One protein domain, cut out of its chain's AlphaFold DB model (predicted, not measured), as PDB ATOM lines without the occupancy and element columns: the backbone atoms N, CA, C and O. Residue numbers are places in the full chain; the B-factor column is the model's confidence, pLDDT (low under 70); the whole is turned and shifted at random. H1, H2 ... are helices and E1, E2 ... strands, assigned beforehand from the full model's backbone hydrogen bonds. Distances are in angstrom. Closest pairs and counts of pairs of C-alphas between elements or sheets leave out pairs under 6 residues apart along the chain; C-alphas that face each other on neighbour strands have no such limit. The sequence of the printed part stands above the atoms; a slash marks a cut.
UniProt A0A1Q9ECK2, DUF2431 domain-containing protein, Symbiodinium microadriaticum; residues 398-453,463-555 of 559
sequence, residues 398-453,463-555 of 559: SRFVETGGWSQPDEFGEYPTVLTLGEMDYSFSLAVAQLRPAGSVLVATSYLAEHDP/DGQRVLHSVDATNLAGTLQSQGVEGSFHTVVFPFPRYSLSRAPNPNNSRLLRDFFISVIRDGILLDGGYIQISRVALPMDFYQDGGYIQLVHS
ATOM      1  N   SER A 398      28.624 -30.832  -7.156       69.69
ATOM      2  CA  SER A 398      29.758 -29.914  -7.337       69.69
ATOM      3  C   SER A 398      29.975 -29.498  -8.798       69.69
ATOM      4  O   SER A 398      30.048 -28.306  -9.087       69.69
ATOM      5  N   ARG A 399      29.956 -30.440  -9.751       72.69
ATOM      6  CA  ARG A 399      30.058 -30.121 -11.187       72.69
ATOM      7  C   ARG A 399      28.895 -29.279 -11.682       72.69
ATOM      8  O   ARG A 399      29.061 -28.499 -12.617       72.69
ATOM      9  N   PHE A 400      27.717 -29.432 -11.084       71.25
ATOM     10  CA  PHE A 400      26.554 -28.627 -11.441       71.25
ATOM     11  C   PHE A 400      26.786 -27.148 -11.101       71.25
ATOM     12  O   PHE A 400      26.575 -26.268 -11.936       71.25
ATOM     13  N   VAL A 401      27.299 -26.903  -9.895       73.31
ATOM     14  CA  VAL A 401      27.693 -25.581  -9.389       73.31
ATOM     15  C   VAL A 401      28.833 -24.990 -10.216       73.31
ATOM     16  O   VAL A 401      28.785 -23.810 -10.550       73.31
ATOM     17  N   GLU A 402      29.829 -25.800 -10.583       78.06
ATOM     18  CA  GLU A 402      30.955 -25.377 -11.426       78.06
ATOM     19  C   GLU A 402      30.514 -25.008 -12.844       78.06
ATOM     20  O   GLU A 402      30.899 -23.957 -13.345       78.06
ATOM     21  N   THR A 403      29.669 -25.830 -13.475       71.50
ATOM     22  CA  THR A 403      29.197 -25.597 -14.853       71.50
ATOM     23  C   THR A 403      28.360 -24.323 -14.950       71.50
ATOM     24  O   THR A 403      28.432 -23.600 -15.942       71.50
ATOM     25  N   GLY A 404      27.580 -24.023 -13.910       71.56
ATOM     26  CA  GLY A 404      26.887 -22.747 -13.803       71.56
ATOM     27  C   GLY A 404      27.781 -21.595 -13.324       71.56
ATOM     28  O   GLY A 404      27.405 -20.435 -13.425       71.56
ATOM     29  N   GLY A 405      28.965 -21.848 -12.771       79.12
ATOM     30  CA  GLY A 405      29.747 -20.796 -12.115       79.12
ATOM     31  C   GLY A 405      29.037 -20.206 -10.887       79.12
ATOM     32  O   GLY A 405      29.216 -19.037 -10.565       79.12
ATOM     33  N   TRP A 406      28.218 -20.991 -10.180       82.56
ATOM     34  CA  TRP A 406      27.408 -20.511  -9.042       82.56
ATOM     35  C   TRP A 406      28.223 -20.174  -7.798       82.56
ATOM     36  O   TRP A 406      27.722 -19.532  -6.870       82.56
ATOM     37  N   SER A 407      29.449 -20.689  -7.754       80.38
ATOM     38  CA  SER A 407      30.393 -20.551  -6.653       80.38
ATOM     39  C   SER A 407      31.403 -19.429  -6.866       80.38
ATOM     40  O   SER A 407      32.136 -19.114  -5.929       80.38
ATOM     41  N   GLN A 408      31.464 -18.828  -8.058       85.19
ATOM     42  CA  GLN A 408      32.375 -17.723  -8.327       85.19
ATOM     43  C   GLN A 408      31.639 -16.395  -8.137       85.19
ATOM     44  O   GLN A 408      30.538 -16.239  -8.670       85.19
ATOM     45  N   PRO A 409      32.194 -15.461  -7.348       87.81
ATOM     46  CA  PRO A 409      31.653 -14.117  -7.300       87.81
ATOM     47  C   PRO A 409      31.942 -13.397  -8.621       87.81
ATOM     48  O   PRO A 409      32.915 -13.711  -9.312       87.81
ATOM     49  N   ASP A 410      31.108 -12.424  -8.953       84.00
ATOM     50  CA  ASP A 410      31.343 -11.509 -10.061       84.00
ATOM     51  C   ASP A 410      32.513 -10.543  -9.776       84.00
ATOM     52  O   ASP A 410      33.206 -10.621  -8.755       84.00
ATOM     53  N   GLU A 411      32.748  -9.604 -10.695       84.94
ATOM     54  CA  GLU A 411      33.801  -8.590 -10.555       84.94
ATOM     55  C   GLU A 411      33.617  -7.660  -9.340       84.94
ATOM     56  O   GLU A 411      34.580  -7.029  -8.894       84.94
ATOM     57  N   PHE A 412      32.412  -7.610  -8.768       86.81
ATOM     58  CA  PHE A 412      32.068  -6.822  -7.586       86.81
ATOM     59  C   PHE A 412      32.135  -7.634  -6.287       86.81
ATOM     60  O   PHE A 412      31.970  -7.072  -5.201       86.81
ATOM     61  N   GLY A 413      32.446  -8.931  -6.363       87.56
ATOM     62  CA  GLY A 413      32.470  -9.813  -5.202       87.56
ATOM     63  C   GLY A 413      31.091 -10.362  -4.826       87.56
ATOM     64  O   GLY A 413      30.967 -10.982  -3.765       87.56
ATOM     65  N   GLU A 414      30.063 -10.138  -5.648       87.75
ATOM     66  CA  GLU A 414      28.705 -10.617  -5.409       87.75
ATOM     67  C   GLU A 414      28.498 -11.996  -6.040       87.75
ATOM     68  O   GLU A 414      28.973 -12.295  -7.131       87.75
ATOM     69  N   TYR A 415      27.793 -12.877  -5.334       89.75
ATOM     70  CA  TYR A 415      27.483 -14.205  -5.859       89.75
ATOM     71  C   TYR A 415      26.217 -14.167  -6.722       89.75
ATOM     72  O   TYR A 415      25.229 -13.545  -6.318       89.75
ATOM     73  N   PRO A 416      26.181 -14.898  -7.851       90.62
ATOM     74  CA  PRO A 416      25.075 -14.840  -8.802       90.62
ATOM     75  C   PRO A 416      23.755 -15.259  -8.154       90.62
ATOM     76  O   PRO A 416      23.647 -16.338  -7.588       90.62
ATOM     77  N   THR A 417      22.715 -14.440  -8.216       93.50
ATOM     78  CA  THR A 417      21.376 -14.810  -7.726       93.50
ATOM     79  C   THR A 417      20.795 -15.983  -8.533       93.50
ATOM     80  O   THR A 417      20.766 -15.945  -9.763       93.50
ATOM     81  N   VAL A 418      20.329 -17.038  -7.851       93.19
ATOM     82  CA  VAL A 418      19.821 -18.268  -8.496       93.19
ATOM     83  C   VAL A 418      18.336 -18.454  -8.196       93.19
ATOM     84  O   VAL A 418      17.924 -18.320  -7.045       93.19
ATOM     85  N   LEU A 419      17.555 -18.808  -9.216       94.56
ATOM     86  CA  LEU A 419      16.166 -19.256  -9.116       94.56
ATOM     87  C   LEU A 419      16.062 -20.720  -9.557       94.56
ATOM     88  O   LEU A 419      16.386 -21.030 -10.697       94.56
ATOM     89  N   THR A 420      15.574 -21.613  -8.703       93.00
ATOM     90  CA  THR A 420      15.255 -23.009  -9.043       93.00
ATOM     91  C   THR A 420      13.740 -23.201  -9.109       93.00
ATOM     92  O   THR A 420      12.998 -22.767  -8.224       93.00
ATOM     93  N   LEU A 421      13.254 -23.818 -10.188       91.88
ATOM     94  CA  LEU A 421      11.824 -23.904 -10.483       91.88
ATOM     95  C   LEU A 421      11.268 -25.321 -10.404       91.88
ATOM     96  O   LEU A 421      11.747 -26.221 -11.088       91.88
ATOM     97  N   GLY A 422      10.163 -25.489  -9.681       87.00
ATOM     98  CA  GLY A 422       9.369 -26.713  -9.749       87.00
ATOM     99  C   GLY A 422      10.093 -27.924  -9.167       87.00
ATOM    100  O   GLY A 422      10.114 -28.995  -9.773       87.00
ATOM    101  N   GLU A 423      10.657 -27.781  -7.974       83.94
ATOM    102  CA  GLU A 423      11.157 -28.922  -7.214       83.94
ATOM    103  C   GLU A 423      10.041 -29.624  -6.447       83.94
ATOM    104  O   GLU A 423       9.036 -29.026  -6.059       83.94
ATOM    105  N   MET A 424      10.196 -30.926  -6.221       80.31
ATOM    106  CA  MET A 424       9.221 -31.671  -5.429       80.31
ATOM    107  C   MET A 424       9.428 -31.424  -3.932       80.31
ATOM    108  O   MET A 424       8.476 -31.142  -3.218       80.31
ATOM    109  N   ASP A 425      10.668 -31.524  -3.470       77.06
ATOM    110  CA  ASP A 425      11.045 -31.595  -2.055       77.06
ATOM    111  C   ASP A 425      12.210 -30.656  -1.703       77.06
ATOM    112  O   ASP A 425      12.798 -30.773  -0.640       77.06
ATOM    113  N   TYR A 426      12.558 -29.720  -2.591       83.06
ATOM    114  CA  TYR A 426      13.701 -28.809  -2.433       83.06
ATOM    115  C   TYR A 426      15.068 -29.499  -2.287       83.06
ATOM    116  O   TYR A 426      16.057 -28.823  -2.003       83.06
ATOM    117  N   SER A 427      15.164 -30.818  -2.490       81.31
ATOM    118  CA  SER A 427      16.411 -31.568  -2.299       81.31
ATOM    119  C   SER A 427      17.534 -31.059  -3.206       81.31
ATOM    120  O   SER A 427      18.680 -30.923  -2.772       81.31
ATOM    121  N   PHE A 428      17.204 -30.703  -4.450       84.56
ATOM    122  CA  PHE A 428      18.162 -30.112  -5.375       84.56
ATOM    123  C   PHE A 428      18.579 -28.725  -4.887       84.56
ATOM    124  O   PHE A 428      19.770 -28.482  -4.711       84.56
ATOM    125  N   SER A 429      17.624 -27.848  -4.579       87.00
ATOM    126  CA  SER A 429      17.878 -26.508  -4.038       87.00
ATOM    127  C   SER A 429      18.722 -26.510  -2.773       87.00
ATOM    128  O   SER A 429      19.564 -25.635  -2.593       87.00
ATOM    129  N   LEU A 430      18.533 -27.484  -1.891       85.50
ATOM    130  CA  LEU A 430      19.319 -27.606  -0.670       85.50
ATOM    131  C   LEU A 430      20.750 -28.027  -0.960       85.50
ATOM    132  O   LEU A 430      21.668 -27.445  -0.384       85.50
ATOM    133  N   ALA A 431      20.954 -28.959  -1.894       84.25
ATOM    134  CA  ALA A 431      22.290 -29.275  -2.382       84.25
ATOM    135  C   ALA A 431      22.951 -28.030  -3.002       84.25
ATOM    136  O   ALA A 431      24.090 -27.708  -2.666       84.25
ATOM    137  N   VAL A 432      22.217 -27.258  -3.818       84.38
ATOM    138  CA  VAL A 432      22.693 -25.974  -4.362       84.38
ATOM    139  C   VAL A 432      23.085 -25.012  -3.239       84.38
ATOM    140  O   VAL A 432      24.166 -24.433  -3.276       84.38
ATOM    141  N   ALA A 433      22.235 -24.841  -2.227       87.38
ATOM    142  CA  ALA A 433      22.479 -23.931  -1.114       87.38
ATOM    143  C   ALA A 433      23.722 -24.319  -0.300       87.38
ATOM    144  O   ALA A 433      24.483 -23.442   0.100       87.38
ATOM    145  N   GLN A 434      23.947 -25.617  -0.074       85.44
ATOM    146  CA  GLN A 434      25.101 -26.130   0.672       85.44
ATOM    147  C   GLN A 434      26.428 -25.923  -0.064       85.44
ATOM    148  O   GLN A 434      27.464 -25.734   0.573       85.44
ATOM    149  N   LEU A 435      26.401 -25.959  -1.395       84.19
ATOM    150  CA  LEU A 435      27.589 -25.793  -2.232       84.19
ATOM    151  C   LEU A 435      27.925 -24.325  -2.513       84.19
ATOM    152  O   LEU A 435      28.996 -24.027  -3.047       84.19
ATOM    153  N   ARG A 436      27.023 -23.401  -2.172       86.31
ATOM    154  CA  ARG A 436      27.202 -21.968  -2.406       86.31
ATOM    155  C   ARG A 436      27.704 -21.247  -1.154       86.31
ATOM    156  O   ARG A 436      27.357 -21.622  -0.034       86.31
ATOM    157  N   PRO A 437      28.504 -20.180  -1.308       87.06
ATOM    158  CA  PRO A 437      28.985 -19.410  -0.167       87.06
ATOM    159  C   PRO A 437      27.845 -18.784   0.639       87.06
ATOM    160  O   PRO A 437      26.834 -18.347   0.084       87.06
ATOM    161  N   ALA A 438      28.017 -18.718   1.960       86.00
ATOM    162  CA  ALA A 438      27.012 -18.164   2.861       86.00
ATOM    163  C   ALA A 438      26.656 -16.712   2.490       86.00
ATOM    164  O   ALA A 438      27.540 -15.892   2.254       86.00
ATOM    165  N   GLY A 439      25.357 -16.397   2.474       81.75
ATOM    166  CA  GLY A 439      24.839 -15.084   2.066       81.75
ATOM    167  C   GLY A 439      24.463 -14.983   0.584       81.75
ATOM    168  O   GLY A 439      23.818 -14.016   0.192       81.75
ATOM    169  N   SER A 440      24.795 -15.996  -0.218       88.19
ATOM    170  CA  SER A 440      24.310 -16.142  -1.591       88.19
ATOM    171  C   SER A 440      22.779 -16.193  -1.659       88.19
ATOM    172  O   SER A 440      22.149 -16.948  -0.917       88.19
ATOM    173  N   VAL A 441      22.175 -15.447  -2.589       91.56
ATOM    174  CA  VAL A 441      20.718 -15.468  -2.795       91.56
ATOM    175  C   VAL A 441      20.328 -16.671  -3.653       91.56
ATOM    176  O   VAL A 441      20.780 -16.818  -4.795       91.56
ATOM    177  N   LEU A 442      19.474 -17.528  -3.101       92.50
ATOM    178  CA  LEU A 442      18.819 -18.635  -3.789       92.50
ATOM    179  C   LEU A 442      17.318 -18.542  -3.522       92.50
ATOM    180  O   LEU A 442      16.892 -18.503  -2.369       92.50
ATOM    181  N   VAL A 443      16.533 -18.533  -4.590       93.50
ATOM    182  CA  VAL A 443      15.079 -18.643  -4.542       93.50
ATOM    183  C   VAL A 443      14.704 -19.986  -5.133       93.50
ATOM    184  O   VAL A 443      15.156 -20.331  -6.218       93.50
ATOM    185  N   ALA A 444      13.878 -20.741  -4.423       91.94
ATOM    186  CA  ALA A 444      13.445 -22.056  -4.855       91.94
ATOM    187  C   ALA A 444      11.930 -22.155  -4.827       91.94
ATOM    188  O   ALA A 444      11.292 -21.687  -3.880       91.94
ATOM    189  N   THR A 445      11.353 -22.799  -5.838       90.81
ATOM    190  CA  THR A 445       9.907 -22.994  -5.941       90.81
ATOM    191  C   THR A 445       9.563 -24.472  -5.997       90.81
ATOM    192  O   THR A 445      10.310 -25.281  -6.553       90.81
ATOM    193  N   SER A 446       8.413 -24.828  -5.429       84.38
ATOM    194  CA  SER A 446       7.860 -26.174  -5.531       84.38
ATOM    195  C   SER A 446       6.610 -26.203  -6.398       84.38
ATOM    196  O   SER A 446       5.780 -25.292  -6.351       84.38
ATOM    197  N   TYR A 447       6.458 -27.269  -7.191       78.06
ATOM    198  CA  TYR A 447       5.187 -27.546  -7.872       78.06
ATOM    199  C   TYR A 447       4.173 -28.242  -6.959       78.06
ATOM    200  O   TYR A 447       3.015 -28.402  -7.348       78.06
ATOM    201  N   LEU A 448       4.596 -28.711  -5.780       75.94
ATOM    202  CA  LEU A 448       3.659 -29.214  -4.786       75.94
ATOM    203  C   LEU A 448       2.850 -28.048  -4.214       75.94
ATOM    204  O   LEU A 448       3.307 -26.905  -4.183       75.94
ATOM    205  N   ALA A 449       1.631 -28.352  -3.777       72.75
ATOM    206  CA  ALA A 449       0.810 -27.400  -3.043       72.75
ATOM    207  C   ALA A 449       1.471 -27.027  -1.704       72.75
ATOM    208  O   ALA A 449       2.430 -27.672  -1.265       72.75
ATOM    209  N   GLU A 450       0.935 -25.992  -1.055       73.31
ATOM    210  CA  GLU A 450       1.307 -25.642   0.314       73.31
ATOM    211  C   GLU A 450       1.258 -26.890   1.207       73.31
ATOM    212  O   GLU A 450       0.304 -27.670   1.146       73.31
ATOM    213  N   HIS A 451       2.317 -27.104   1.988       65.31
ATOM    214  CA  HIS A 451       2.416 -28.256   2.874       65.31
ATOM    215  C   HIS A 451       1.289 -28.200   3.917       65.31
ATOM    216  O   HIS A 451       1.219 -27.244   4.690       65.31
ATOM    217  N   ASP A 452       0.420 -29.216   3.944       71.50
ATOM    218  CA  ASP A 452      -0.577 -29.367   5.006       71.50
ATOM    219  C   ASP A 452       0.137 -29.875   6.267       71.50
ATOM    220  O   ASP A 452       0.569 -31.028   6.287       71.50
ATOM    221  N   PRO A 453       0.234 -29.071   7.344       70.25
ATOM    222  CA  PRO A 453       0.937 -29.470   8.564       70.25
ATOM    223  C   PRO A 453       0.301 -30.676   9.277       70.25
ATOM    224  O   PRO A 453       0.862 -31.178  10.251       70.25
ATOM    225  N   ASP A 463      13.799 -30.767   4.481       49.84
ATOM    226  CA  ASP A 463      12.941 -29.794   3.822       49.84
ATOM    227  C   ASP A 463      13.281 -28.419   4.391       49.84
ATOM    228  O   ASP A 463      12.860 -28.033   5.486       49.84
ATOM    229  N   GLY A 464      14.094 -27.658   3.655       54.53
ATOM    230  CA  GLY A 464      14.222 -26.223   3.886       54.53
ATOM    231  C   GLY A 464      12.833 -25.585   3.967       54.53
ATOM    232  O   GLY A 464      11.865 -26.099   3.408       54.53
ATOM    233  N   GLN A 465      12.706 -24.471   4.689       54.03
ATOM    234  CA  GLN A 465      11.419 -23.800   4.861       54.03
ATOM    235  C   GLN A 465      10.785 -23.545   3.480       54.03
ATOM    236  O   GLN A 465      11.328 -22.786   2.680       54.03
ATOM    237  N   ARG A 466       9.677 -24.229   3.170       56.25
ATOM    238  CA  ARG A 466       9.014 -24.154   1.862       56.25
ATOM    239  C   ARG A 466       8.344 -22.789   1.728       56.25
ATOM    240  O   ARG A 466       7.263 -22.586   2.270       56.25
ATOM    241  N   VAL A 467       8.998 -21.828   1.076       59.16
ATOM    242  CA  VAL A 467       8.476 -20.448   1.021       59.16
ATOM    243  C   VAL A 467       7.570 -20.216  -0.192       59.16
ATOM    244  O   VAL A 467       6.631 -19.435  -0.095       59.16
ATOM    245  N   LEU A 468       7.811 -20.904  -1.314       72.00
ATOM    246  CA  LEU A 468       7.164 -20.594  -2.594       72.00
ATOM    247  C   LEU A 468       6.618 -21.850  -3.270       72.00
ATOM    248  O   LEU A 468       7.375 -22.750  -3.642       72.00
ATOM    249  N   HIS A 469       5.305 -21.892  -3.455       79.19
ATOM    250  CA  HIS A 469       4.570 -22.980  -4.101       79.19
ATOM    251  C   HIS A 469       3.678 -22.424  -5.219       79.19
ATOM    252  O   HIS A 469       3.453 -21.218  -5.300       79.19
ATOM    253  N   SER A 470       3.156 -23.287  -6.095       81.44
ATOM    254  CA  SER A 470       2.224 -22.885  -7.169       81.44
ATOM    255  C   SER A 470       2.777 -21.820  -8.133       81.44
ATOM    256  O   SER A 470       2.036 -20.969  -8.625       81.44
ATOM    257  N   VAL A 471       4.085 -21.852  -8.403       86.31
ATOM    258  CA  VAL A 471       4.719 -20.965  -9.389       86.31
ATOM    259  C   VAL A 471       4.489 -21.520 -10.794       86.31
ATOM    260  O   VAL A 471       4.827 -22.669 -11.082       86.31
ATOM    261  N   ASP A 472       3.906 -20.701 -11.669       87.62
ATOM    262  CA  ASP A 472       3.665 -21.047 -13.069       87.62
ATOM    263  C   ASP A 472       4.902 -20.687 -13.892       87.62
ATOM    264  O   ASP A 472       5.194 -19.511 -14.114       87.62
ATOM    265  N   ALA A 473       5.619 -21.705 -14.373       89.88
ATOM    266  CA  ALA A 473       6.816 -21.522 -15.189       89.88
ATOM    267  C   ALA A 473       6.554 -20.749 -16.497       89.88
ATOM    268  O   ALA A 473       7.495 -20.216 -17.071       89.88
ATOM    269  N   THR A 474       5.303 -20.667 -16.965       90.06
ATOM    270  CA  THR A 474       4.909 -19.906 -18.167       90.06
ATOM    271  C   THR A 474       4.511 -18.453 -17.879       90.06
ATOM    272  O   THR A 474       4.292 -17.678 -18.811       90.06
ATOM    273  N   ASN A 475       4.415 -18.075 -16.600       93.00
ATOM    274  CA  ASN A 475       4.100 -16.725 -16.132       93.00
ATOM    275  C   ASN A 475       4.842 -16.437 -14.815       93.00
ATOM    276  O   ASN A 475       4.244 -16.225 -13.750       93.00
ATOM    277  N   LEU A 476       6.169 -16.469 -14.886       93.38
ATOM    278  CA  LEU A 476       7.053 -16.291 -13.743       93.38
ATOM    279  C   LEU A 476       6.895 -14.908 -13.129       93.38
ATOM    280  O   LEU A 476       6.747 -14.824 -11.916       93.38
ATOM    281  N   ALA A 477       6.842 -13.837 -13.923       93.06
ATOM    282  CA  ALA A 477       6.672 -12.498 -13.362       93.06
ATOM    283  C   ALA A 477       5.364 -12.361 -12.583       93.06
ATOM    284  O   ALA A 477       5.385 -11.907 -11.442       93.06
ATOM    285  N   GLY A 478       4.238 -12.817 -13.143       91.44
ATOM    286  CA  GLY A 478       2.958 -12.751 -12.443       91.44
ATOM    287  C   GLY A 478       2.950 -13.569 -11.151       91.44
ATOM    288  O   GLY A 478       2.479 -13.092 -10.119       91.44
ATOM    289  N   THR A 479       3.486 -14.791 -11.190       92.31
ATOM    290  CA  THR A 479       3.429 -15.699 -10.036       92.31
ATOM    291  C   THR A 479       4.468 -15.377  -8.963       92.31
ATOM    292  O   THR A 479       4.102 -15.316  -7.789       92.31
ATOM    293  N   LEU A 480       5.716 -15.071  -9.325       92.94
ATOM    294  CA  LEU A 480       6.769 -14.681  -8.381       92.94
ATOM    295  C   LEU A 480       6.452 -13.350  -7.685       92.94
ATOM    296  O   LEU A 480       6.507 -13.282  -6.456       92.94
ATOM    297  N   GLN A 481       6.018 -12.327  -8.432       90.31
ATOM    298  CA  GLN A 481       5.664 -11.028  -7.842       90.31
ATOM    299  C   GLN A 481       4.480 -11.148  -6.881       90.31
ATOM    300  O   GLN A 481       4.493 -10.549  -5.807       90.31
ATOM    301  N   SER A 482       3.472 -11.962  -7.219       90.44
ATOM    302  CA  SER A 482       2.336 -12.204  -6.317       90.44
ATOM    303  C   SER A 482       2.741 -12.854  -4.989       90.44
ATOM    304  O   SER A 482       2.016 -12.734  -4.003       90.44
ATOM    305  N   GLN A 483       3.908 -13.503  -4.955       90.19
ATOM    306  CA  GLN A 483       4.493 -14.124  -3.768       90.19
ATOM    307  C   GLN A 483       5.561 -13.239  -3.101       90.19
ATOM    308  O   GLN A 483       6.250 -13.688  -2.187       90.19
ATOM    309  N   GLY A 484       5.700 -11.978  -3.527       91.19
ATOM    310  CA  GLY A 484       6.659 -11.026  -2.961       91.19
ATOM    311  C   GLY A 484       8.112 -11.296  -3.350       91.19
ATOM    312  O   GLY A 484       9.021 -10.757  -2.721       91.19
ATOM    313  N   VAL A 485       8.346 -12.131  -4.365       91.25
ATOM    314  CA  VAL A 485       9.673 -12.306  -4.953       91.25
ATOM    315  C   VAL A 485       9.862 -11.211  -5.989       91.25
ATOM    316  O   VAL A 485       9.254 -11.226  -7.060       91.25
ATOM    317  N   GLU A 486      10.701 -10.246  -5.642       89.00
ATOM    318  CA  GLU A 486      11.104  -9.154  -6.516       89.00
ATOM    319  C   GLU A 486      12.545  -9.365  -6.994       89.00
ATOM    320  O   GLU A 486      13.367  -9.962  -6.297       89.00
ATOM    321  N   GLY A 487      12.852  -8.834  -8.176       87.81
ATOM    322  CA  GLY A 487      14.194  -8.853  -8.750       87.81
ATOM    323  C   GLY A 487      14.401  -9.904  -9.837       87.81
ATOM    324  O   GLY A 487      13.504 -10.668 -10.193       87.81
ATOM    325  N   SER A 488      15.616  -9.887 -10.372       94.12
ATOM    326  CA  SER A 488      16.057 -10.713 -11.491       94.12
ATOM    327  C   SER A 488      17.194 -11.636 -11.047       94.12
ATOM    328  O   SER A 488      17.894 -11.388 -10.058       94.12
ATOM    329  N   PHE A 489      17.378 -12.721 -11.783       95.00
ATOM    330  CA  PHE A 489      18.281 -13.808 -11.452       95.00
ATOM    331  C   PHE A 489      19.397 -13.908 -12.485       95.00
ATOM    332  O   PHE A 489      19.148 -13.831 -13.684       95.00
ATOM    333  N   HIS A 490      20.626 -14.117 -12.025       93.25
ATOM    334  CA  HIS A 490      21.747 -14.456 -12.908       93.25
ATOM    335  C   HIS A 490      21.553 -15.851 -13.510       93.25
ATOM    336  O   HIS A 490      21.944 -16.119 -14.646       93.25
ATOM    337  N   THR A 491      20.904 -16.728 -12.746       92.06
ATOM    338  CA  THR A 491      20.663 -18.109 -13.134       92.06
ATOM    339  C   THR A 491      19.220 -18.492 -12.896       92.06
ATOM    340  O   THR A 491      18.730 -18.400 -11.770       92.06
ATOM    341  N   VAL A 492      18.573 -19.034 -13.924       93.38
ATOM    342  CA  VAL A 492      17.280 -19.708 -13.775       93.38
ATOM    343  C   VAL A 492      17.453 -21.186 -14.098       93.38
ATOM    344  O   VAL A 492      17.779 -21.560 -15.223       93.38
ATOM    345  N   VAL A 493      17.237 -22.037 -13.104       91.69
ATOM    346  CA  VAL A 493      17.330 -23.489 -13.212       91.69
ATOM    347  C   VAL A 493      15.932 -24.066 -13.285       91.69
ATOM    348  O   VAL A 493      15.124 -23.881 -12.375       91.69
ATOM    349  N   PHE A 494      15.663 -24.825 -14.339       90.62
ATOM    350  CA  PHE A 494      14.434 -25.589 -14.467       90.62
ATOM    351  C   PHE A 494      14.749 -27.093 -14.418       90.62
ATOM    352  O   PHE A 494      15.023 -27.708 -15.457       90.62
ATOM    353  N   PRO A 495      14.781 -27.707 -13.218       82.00
ATOM    354  CA  PRO A 495      14.892 -29.152 -13.091       82.00
ATOM    355  C   PRO A 495      13.632 -29.816 -13.647       82.00
ATOM    356  O   PRO A 495      12.557 -29.669 -13.085       82.00
ATOM    357  N   PHE A 496      13.733 -30.552 -14.759       73.75
ATOM    358  CA  PHE A 496      12.575 -31.218 -15.357       73.75
ATOM    359  C   PHE A 496      12.118 -32.396 -14.485       73.75
ATOM    360  O   PHE A 496      12.822 -33.414 -14.416       73.75
ATOM    361  N   PRO A 497      10.909 -32.359 -13.891       53.16
ATOM    362  CA  PRO A 497      10.367 -33.520 -13.213       53.16
ATOM    363  C   PRO A 497       9.871 -34.516 -14.265       53.16
ATOM    364  O   PRO A 497       8.763 -34.399 -14.775       53.16
ATOM    365  N   ARG A 498      10.700 -35.509 -14.613       51.59
ATOM    366  CA  ARG A 498      10.330 -36.733 -15.366       51.59
ATOM    367  C   ARG A 498       9.492 -36.540 -16.647       51.59
ATOM    368  O   ARG A 498       8.871 -37.494 -17.115       51.59
ATOM    369  N   TYR A 499       9.465 -35.351 -17.240       45.12
ATOM    370  CA  TYR A 499       8.855 -35.129 -18.543       45.12
ATOM    371  C   TYR A 499       9.892 -35.507 -19.592       45.12
ATOM    372  O   TYR A 499      10.981 -34.939 -19.631       45.12
ATOM    373  N   SER A 500       9.600 -36.522 -20.405       44.09
ATOM    374  CA  SER A 500      10.571 -36.973 -21.395       44.09
ATOM    375  C   SER A 500      10.779 -35.866 -22.436       44.09
ATOM    376  O   SER A 500       9.854 -35.464 -23.145       44.09
ATOM    377  N   LEU A 501      12.014 -35.372 -22.547       44.59
ATOM    378  CA  LEU A 501      12.424 -34.528 -23.671       44.59
ATOM    379  C   LEU A 501      12.418 -35.319 -24.991       44.59
ATOM    380  O   LEU A 501      12.471 -34.725 -26.054       44.59
ATOM    381  N   SER A 502      12.253 -36.648 -24.971       42.19
ATOM    382  CA  SER A 502      11.921 -37.436 -26.171       42.19
ATOM    383  C   SER A 502      10.531 -37.121 -26.750       42.19
ATOM    384  O   SER A 502      10.237 -37.507 -27.875       42.19
ATOM    385  N   ARG A 503       9.690 -36.361 -26.031       41.84
ATOM    386  CA  ARG A 503       8.504 -35.685 -26.584       41.84
ATOM    387  C   ARG A 503       8.801 -34.270 -27.096       41.84
ATOM    388  O   ARG A 503       7.857 -33.549 -27.369       41.84
ATOM    389  N   ALA A 504      10.056 -33.834 -27.212       37.50
ATOM    390  CA  ALA A 504      10.406 -32.555 -27.839       37.50
ATOM    391  C   ALA A 504       9.878 -32.384 -29.280       37.50
ATOM    392  O   ALA A 504       9.510 -31.258 -29.601       37.50
ATOM    393  N   PRO A 505       9.710 -33.432 -30.118       36.62
ATOM    394  CA  PRO A 505       8.990 -33.261 -31.382       36.62
ATOM    395  C   PRO A 505       7.459 -33.197 -31.211       36.62
ATOM    396  O   PRO A 505       6.741 -33.082 -32.197       36.62
ATOM    397  N   ASN A 506       6.917 -33.282 -29.988       42.91
ATOM    398  CA  ASN A 506       5.498 -33.043 -29.738       42.91
ATOM    399  C   ASN A 506       5.264 -31.525 -29.586       42.91
ATOM    400  O   ASN A 506       5.748 -30.943 -28.606       42.91
ATOM    401  N   PRO A 507       4.482 -30.886 -30.474       39.88
ATOM    402  CA  PRO A 507       4.232 -29.440 -30.454       39.88
ATOM    403  C   PRO A 507       3.555 -28.934 -29.164       39.88
ATOM    404  O   PRO A 507       3.579 -27.743 -28.873       39.88
ATOM    405  N   ASN A 508       3.005 -29.825 -28.333       41.16
ATOM    406  CA  ASN A 508       2.468 -29.464 -27.017       41.16
ATOM    407  C   ASN A 508       3.541 -29.329 -25.926       41.16
ATOM    408  O   ASN A 508       3.322 -28.647 -24.928       41.16
ATOM    409  N   ASN A 509       4.699 -29.971 -26.094       57.06
ATOM    410  CA  ASN A 509       5.807 -29.900 -25.139       57.06
ATOM    411  C   ASN A 509       6.731 -28.707 -25.440       57.06
ATOM    412  O   ASN A 509       7.328 -28.142 -24.523       57.06
ATOM    413  N   SER A 510       6.791 -28.275 -26.707       65.75
ATOM    414  CA  SER A 510       7.473 -27.034 -27.088       65.75
ATOM    415  C   SER A 510       6.790 -25.810 -26.490       65.75
ATOM    416  O   SER A 510       7.484 -24.862 -26.151       65.75
ATOM    417  N   ARG A 511       5.466 -25.833 -26.265       74.81
ATOM    418  CA  ARG A 511       4.750 -24.705 -25.659       74.81
ATOM    419  C   ARG A 511       5.200 -24.402 -24.232       74.81
ATOM    420  O   ARG A 511       5.466 -23.245 -23.952       74.81
ATOM    421  N   LEU A 512       5.320 -25.401 -23.351       81.69
ATOM    422  CA  LEU A 512       5.788 -25.165 -21.977       81.69
ATOM    423  C   LEU A 512       7.188 -24.549 -21.981       81.69
ATOM    424  O   LEU A 512       7.404 -23.544 -21.321       81.69
ATOM    425  N   LEU A 513       8.119 -25.138 -22.737       83.00
ATOM    426  CA  LEU A 513       9.488 -24.632 -22.838       83.00
ATOM    427  C   LEU A 513       9.536 -23.243 -23.466       83.00
ATOM    428  O   LEU A 513      10.191 -22.361 -22.930       83.00
ATOM    429  N   ARG A 514       8.826 -23.033 -24.574       84.38
ATOM    430  CA  ARG A 514       8.741 -21.744 -25.261       84.38
ATOM    431  C   ARG A 514       8.164 -20.679 -24.343       84.38
ATOM    432  O   ARG A 514       8.771 -19.630 -24.197       84.38
ATOM    433  N   ASP A 515       7.016 -20.943 -23.731       87.00
ATOM    434  CA  ASP A 515       6.335 -19.984 -22.866       87.00
ATOM    435  C   ASP A 515       7.162 -19.751 -21.579       87.00
ATOM    436  O   ASP A 515       7.219 -18.625 -21.094       87.00
ATOM    437  N   PHE A 516       7.904 -20.759 -21.095       91.25
ATOM    438  CA  PHE A 516       8.924 -20.611 -20.050       91.25
ATOM    439  C   PHE A 516      10.065 -19.683 -20.474       91.25
ATOM    440  O   PHE A 516      10.332 -18.703 -19.787       91.25
ATOM    441  N   PHE A 517      10.709 -19.928 -21.618       90.62
ATOM    442  CA  PHE A 517      11.778 -19.065 -22.127       90.62
ATOM    443  C   PHE A 517      11.290 -17.638 -22.369       90.62
ATOM    444  O   PHE A 517      11.974 -16.687 -21.996       90.62
ATOM    445  N   ILE A 518      10.092 -17.485 -22.945       89.06
ATOM    446  CA  ILE A 518       9.442 -16.186 -23.114       89.06
ATOM    447  C   ILE A 518       9.273 -15.522 -21.753       89.06
ATOM    448  O   ILE A 518       9.668 -14.373 -21.616       89.06
ATOM    449  N   SER A 519       8.729 -16.214 -20.751       92.38
ATOM    450  CA  SER A 519       8.514 -15.610 -19.436       92.38
ATOM    451  C   SER A 519       9.826 -15.233 -18.747       92.38
ATOM    452  O   SER A 519       9.934 -14.149 -18.178       92.38
ATOM    453  N   VAL A 520      10.862 -16.069 -18.861       93.31
ATOM    454  CA  VAL A 520      12.175 -15.786 -18.271       93.31
ATOM    455  C   VAL A 520      12.830 -14.549 -18.899       93.31
ATOM    456  O   VAL A 520      13.332 -13.689 -18.175       93.31
ATOM    457  N   ILE A 521      12.821 -14.456 -20.232       90.38
ATOM    458  CA  ILE A 521      13.518 -13.396 -20.979       90.38
ATOM    459  C   ILE A 521      12.673 -12.119 -21.032       90.38
ATOM    460  O   ILE A 521      13.126 -11.051 -20.632       90.38
ATOM    461  N   ARG A 522      11.432 -12.210 -21.521       90.38
ATOM    462  CA  ARG A 522      10.566 -11.045 -21.762       90.38
ATOM    463  C   ARG A 522      10.182 -10.349 -20.465       90.38
ATOM    464  O   ARG A 522      10.085  -9.125 -20.447       90.38
ATOM    465  N   ASP A 523       9.936 -11.117 -19.407       91.31
ATOM    466  CA  ASP A 523       9.443 -10.551 -18.157       91.31
ATOM    467  C   ASP A 523      10.590 -10.105 -17.222       91.31
ATOM    468  O   ASP A 523      10.346  -9.755 -16.069       91.31
ATOM    469  N   GLY A 524      11.839 -10.098 -17.717       92.56
ATOM    470  CA  GLY A 524      13.011  -9.607 -16.987       92.56
ATOM    471  C   GLY A 524      13.391 -10.466 -15.782       92.56
ATOM    472  O   GLY A 524      13.991  -9.962 -14.835       92.56
ATOM    473  N   ILE A 525      13.020 -11.750 -15.779       95.75
ATOM    474  CA  ILE A 525      13.389 -12.674 -14.700       95.75
ATOM    475  C   ILE A 525      14.874 -13.012 -14.778       95.75
ATOM    476  O   ILE A 525      15.502 -13.183 -13.740       95.75
ATOM    477  N   LEU A 526      15.444 -13.094 -15.981       94.94
ATOM    478  CA  LEU A 526      16.878 -13.279 -16.185       94.94
ATOM    479  C   LEU A 526      17.579 -11.923 -16.300       94.94
ATOM    480  O   LEU A 526      17.135 -11.062 -17.054       94.94
ATOM    481  N   LEU A 527      18.676 -11.748 -15.565       93.69
ATOM    482  CA  LEU A 527      19.575 -10.607 -15.733       93.69
ATOM    483  C   LEU A 527      20.317 -10.686 -17.072       93.69
ATOM    484  O   LEU A 527      20.559 -11.773 -17.600       93.69
ATOM    485  N   ASP A 528      20.726  -9.531 -17.591       89.12
ATOM    486  CA  ASP A 528      21.601  -9.442 -18.760       89.12
ATOM    487  C   ASP A 528      22.894 -10.242 -18.530       89.12
ATOM    488  O   ASP A 528      23.544 -10.117 -17.492       89.12
ATOM    489  N   GLY A 529      23.256 -11.102 -19.488       85.31
ATOM    490  CA  GLY A 529      24.389 -12.026 -19.354       85.31
ATOM    491  C   GLY A 529      24.100 -13.267 -18.500       85.31
ATOM    492  O   GLY A 529      24.959 -14.143 -18.380       85.31
ATOM    493  N   GLY A 530      22.897 -13.375 -17.932       88.56
ATOM    494  CA  GLY A 530      22.444 -14.562 -17.226       88.56
ATOM    495  C   GLY A 530      22.256 -15.764 -18.154       88.56
ATOM    496  O   GLY A 530      22.224 -15.664 -19.387       88.56
ATOM    497  N   TYR A 531      22.102 -16.940 -17.555       88.75
ATOM    498  CA  TYR A 531      21.859 -18.175 -18.293       88.75
ATOM    499  C   TYR A 531      20.725 -18.996 -17.687       88.75
ATOM    500  O   TYR A 531      20.428 -18.968 -16.488       88.75
ATOM    501  N   ILE A 532      20.097 -19.766 -18.567       90.69
ATOM    502  CA  ILE A 532      19.024 -20.687 -18.221       90.69
ATOM    503  C   ILE A 532      19.594 -22.096 -18.276       90.69
ATOM    504  O   ILE A 532      20.182 -22.500 -19.283       90.69
ATOM    505  N   GLN A 533      19.407 -22.847 -17.195       88.19
ATOM    506  CA  GLN A 533      19.879 -24.218 -17.082       88.19
ATOM    507  C   GLN A 533      18.703 -25.182 -16.987       88.19
ATOM    508  O   GLN A 533      17.925 -25.159 -16.034       88.19
ATOM    509  N   ILE A 534      18.593 -26.066 -17.975       86.00
ATOM    510  CA  ILE A 534      17.581 -27.120 -17.990       86.00
ATOM    511  C   ILE A 534      18.234 -28.432 -17.569       86.00
ATOM    512  O   ILE A 534      19.103 -28.956 -18.269       86.00
ATOM    513  N   SER A 535      17.787 -28.991 -16.444       75.94
ATOM    514  CA  SER A 535      18.299 -30.276 -15.954       75.94
ATOM    515  C   SER A 535      17.364 -31.393 -16.366       75.94
ATOM    516  O   SER A 535      16.237 -31.483 -15.876       75.94
ATOM    517  N   ARG A 536      17.831 -32.278 -17.247       70.62
ATOM    518  CA  ARG A 536      17.117 -33.505 -17.598       70.62
ATOM    519  C   ARG A 536      17.617 -34.637 -16.711       70.62
ATOM    520  O   ARG A 536      18.787 -34.998 -16.770       70.62
ATOM    521  N   VAL A 537      16.715 -35.272 -15.967       60.88
ATOM    522  CA  VAL A 537      16.996 -36.612 -15.439       60.88
ATOM    523  C   VAL A 537      16.900 -37.574 -16.619       60.88
ATOM    524  O   VAL A 537      15.801 -37.897 -17.076       60.88
ATOM    525  N   ALA A 538      18.045 -37.970 -17.176       52.31
ATOM    526  CA  ALA A 538      18.080 -39.015 -18.189       52.31
ATOM    527  C   ALA A 538      17.529 -40.302 -17.565       52.31
ATOM    528  O   ALA A 538      18.005 -40.751 -16.520       52.31
ATOM    529  N   LEU A 539      16.487 -40.878 -18.170       51.16
ATOM    530  CA  LEU A 539      16.068 -42.211 -17.769       51.16
ATOM    531  C   LEU A 539      17.145 -43.207 -18.223       51.16
ATOM    532  O   LEU A 539      17.731 -43.008 -19.288       51.16
ATOM    533  N   PRO A 540      17.343 -44.311 -17.485       47.38
ATOM    534  CA  PRO A 540      18.301 -45.361 -17.826       47.38
ATOM    535  C   PRO A 540      18.216 -45.955 -19.233       47.38
ATOM    536  O   PRO A 540      19.082 -46.726 -19.616       47.38
ATOM    537  N   MET A 541      17.163 -45.637 -19.982       48.31
ATOM    538  CA  MET A 541      16.857 -46.217 -21.285       48.31
ATOM    539  C   MET A 541      17.111 -45.249 -22.454       48.31
ATOM    540  O   MET A 541      16.928 -45.651 -23.594       48.31
ATOM    541  N   ASP A 542      17.539 -44.004 -22.196       43.59
ATOM    542  CA  ASP A 542      17.861 -43.003 -23.234       43.59
ATOM    543  C   ASP A 542      19.355 -43.035 -23.654       43.59
ATOM    544  O   ASP A 542      19.857 -42.100 -24.281       43.59
ATOM    545  N   PHE A 543      20.101 -44.096 -23.323       44.50
ATOM    546  CA  PHE A 543      21.498 -44.237 -23.742       44.50
ATOM    547  C   PHE A 543      21.556 -44.567 -25.228       44.50
ATOM    548  O   PHE A 543      21.386 -45.715 -25.607       44.50
ATOM    549  N   TYR A 544      21.732 -43.550 -26.065       42.31
ATOM    550  CA  TYR A 544      22.907 -43.400 -26.930       42.31
ATOM    551  C   TYR A 544      22.704 -42.186 -27.847       42.31
ATOM    552  O   TYR A 544      22.233 -42.307 -28.972       42.31
ATOM    553  N   GLN A 545      23.048 -41.009 -27.322       36.16
ATOM    554  CA  GLN A 545      23.897 -39.971 -27.925       36.16
ATOM    555  C   GLN A 545      23.804 -38.745 -27.008       36.16
ATOM    556  O   GLN A 545      22.751 -38.133 -26.893       36.16
ATOM    557  N   ASP A 546      24.910 -38.470 -26.314       38.97
ATOM    558  CA  ASP A 546      25.172 -37.320 -25.449       38.97
ATOM    559  C   ASP A 546      24.173 -37.072 -24.304       38.97
ATOM    560  O   ASP A 546      23.049 -36.606 -24.480       38.97
ATOM    561  N   GLY A 547      24.634 -37.295 -23.066       38.16
ATOM    562  CA  GLY A 547      24.066 -36.644 -21.884       38.16
ATOM    563  C   GLY A 547      24.283 -35.134 -21.991       38.16
ATOM    564  O   GLY A 547      25.202 -34.589 -21.393       38.16
ATOM    565  N   GLY A 548      23.495 -34.481 -22.841       38.16
ATOM    566  CA  GLY A 548      23.599 -33.065 -23.140       38.16
ATOM    567  C   GLY A 548      22.875 -32.244 -22.084       38.16
ATOM    568  O   GLY A 548      21.670 -32.400 -21.877       38.16
ATOM    569  N   TYR A 549      23.602 -31.339 -21.443       43.28
ATOM    570  CA  TYR A 549      23.002 -30.167 -20.822       43.28
ATOM    571  C   TYR A 549      22.689 -29.168 -21.936       43.28
ATOM    572  O   TYR A 549      23.533 -28.917 -22.795       43.28
ATOM    573  N   ILE A 550      21.484 -28.601 -21.934       45.16
ATOM    574  CA  ILE A 550      21.183 -27.446 -22.780       45.16
ATOM    575  C   ILE A 550      21.433 -26.216 -21.913       45.16
ATOM    576  O   ILE A 550      20.632 -25.899 -21.033       45.16
ATOM    577  N   GLN A 551      22.575 -25.568 -22.137       45.34
ATOM    578  CA  GLN A 551      22.882 -24.255 -21.582       45.34
ATOM    579  C   GLN A 551      22.579 -23.216 -22.658       45.34
ATOM    580  O   GLN A 551      23.181 -23.232 -23.730       45.34
ATOM    581  N   LEU A 552      21.625 -22.331 -22.380       47.16
ATOM    582  CA  LEU A 552      21.333 -21.187 -23.236       47.16
ATOM    583  C   LEU A 552      21.847 -19.937 -22.531       47.16
ATOM    584  O   LEU A 552      21.392 -19.603 -21.435       47.16
ATOM    585  N   VAL A 553      22.827 -19.286 -23.153       44.03
ATOM    586  CA  VAL A 553      23.414 -18.031 -22.677       44.03
ATOM    587  C   VAL A 553      22.649 -16.884 -23.321       44.03
ATOM    588  O   VAL A 553      22.565 -16.814 -24.549       44.03
ATOM    589  N   HIS A 554      22.085 -15.993 -22.509       38.84
ATOM    590  CA  HIS A 554      21.463 -14.779 -23.015       38.84
ATOM    591  C   HIS A 554      22.517 -13.670 -23.086       38.84
ATOM    592  O   HIS A 554      22.869 -13.078 -22.070       38.84
ATOM    593  N   SER A 555      23.036 -13.380 -24.282       34.28
ATOM    594  CA  SER A 555      23.802 -12.151 -24.506       34.28
ATOM    595  C   SER A 555      22.869 -11.079 -25.060       34.28
ATOM    596  O   SER A 555      22.442 -11.178 -26.215       34.28
TER     597      SER A 555
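What this domain is: This is residues 398 to 453 and 463 to 555 of the 559 residues of the protein "DUF2431 domain-containing protein" of Symbiodinium microadriaticum (UniProt A0A1Q9ECK2). One twisted sheet of five strands forms the core, with H2 packed over one face and the long H4 over the opposite face. H1 grazes the sheet, H3 sits beside one part of H4, and the long loop between E4 and E5 runs out to Met 541. The printed part has 149 residues, with H1 E1 H2 E2 H3 E3 H4 E4 E5 along the chain; the mixed sheet has the order E2 E1 E3 E4 E5. The class is mixed, helices and strands, with under half of the residues in named elements. The whole is compact, with a radius of gyration of the C-alphas of 15.3 A, and spans 41 by 36 by 32 A.

How they stand to each other: Start at H1, residues 398 to 404, which only grazes the sheet with its residues 400 to 404. Next find E1, residues 418 to 423, H2, residues 427 to 435, and E2, residues 442 to 446: a strand-helix-strand unit, two parallel neighbour strands with a helix between, its crossover right-handed. Between E2 and E1, N 443 and O 418 are within hydrogen-bond range at 2.8 A. H2 is on the sheet at a height of 9.8 A and runs along the strands, at 2 degrees to E1 on the local plane. H1 and H2 only just touch, with 3 pairs of C-alphas within 8 A, the closest being Ser 398 and Leu 435 at 6.9 A. Then come H3, residues 476 to 482, E3, residues 489 to 496, H4, residues 507 to 522, and E4, residues 526 to 536; E3, H4 and E4 form a second such unit, also right-handed. E1 and E3 are parallel, with N 493 and O 419 at 2.7 A; E3 and E4 are parallel, with N 494 and O 533 at 2.8 A. H4 is on the opposite face from H2, over E3 and E4, at a height of 11.6 A. H3, not on the sheet, touches residues 516 to 520 of H4 alone, at a steep tilt of 61 degrees; the closest C-alphas are those of Leu 476 and Ser 519, 5.9 A apart. E5, residues 550 to 553, forms an antiparallel hairpin with E4, with N 532 and O 552 at 3.2 A. Every O i to N i+4 pair is within hydrogen-bond range in H1, H2 and H3, and 9 of 12 are in H4.

Where its parts are: Find C-alpha 398 at (29.758, -29.914, -7.337), where H1 begins. H4 runs 21.3 A from C-alpha 507 at (4.232, -29.440, -30.454). E3 measures 18.7 A; E4 measures 20.3 A and bends by 119 degrees at residue 529. E5 ends at C-alpha 553, (23.414, -18.031, -22.677).

The domain as a whole: The C-alphas of Phe 412 and Met 541 are the two farthest apart, at 44.4 A. Residues 454 to 462 are not printed; C-alphas 453 and 463 are 12.9 A apart across this cut. The links H1 to E1 and E4 to E5 are long. Mean pLDDT of the printed part is 75.7; look for values under 70 at residues 398, 451, 463 to 467, 497 to 510 and 537 to 555.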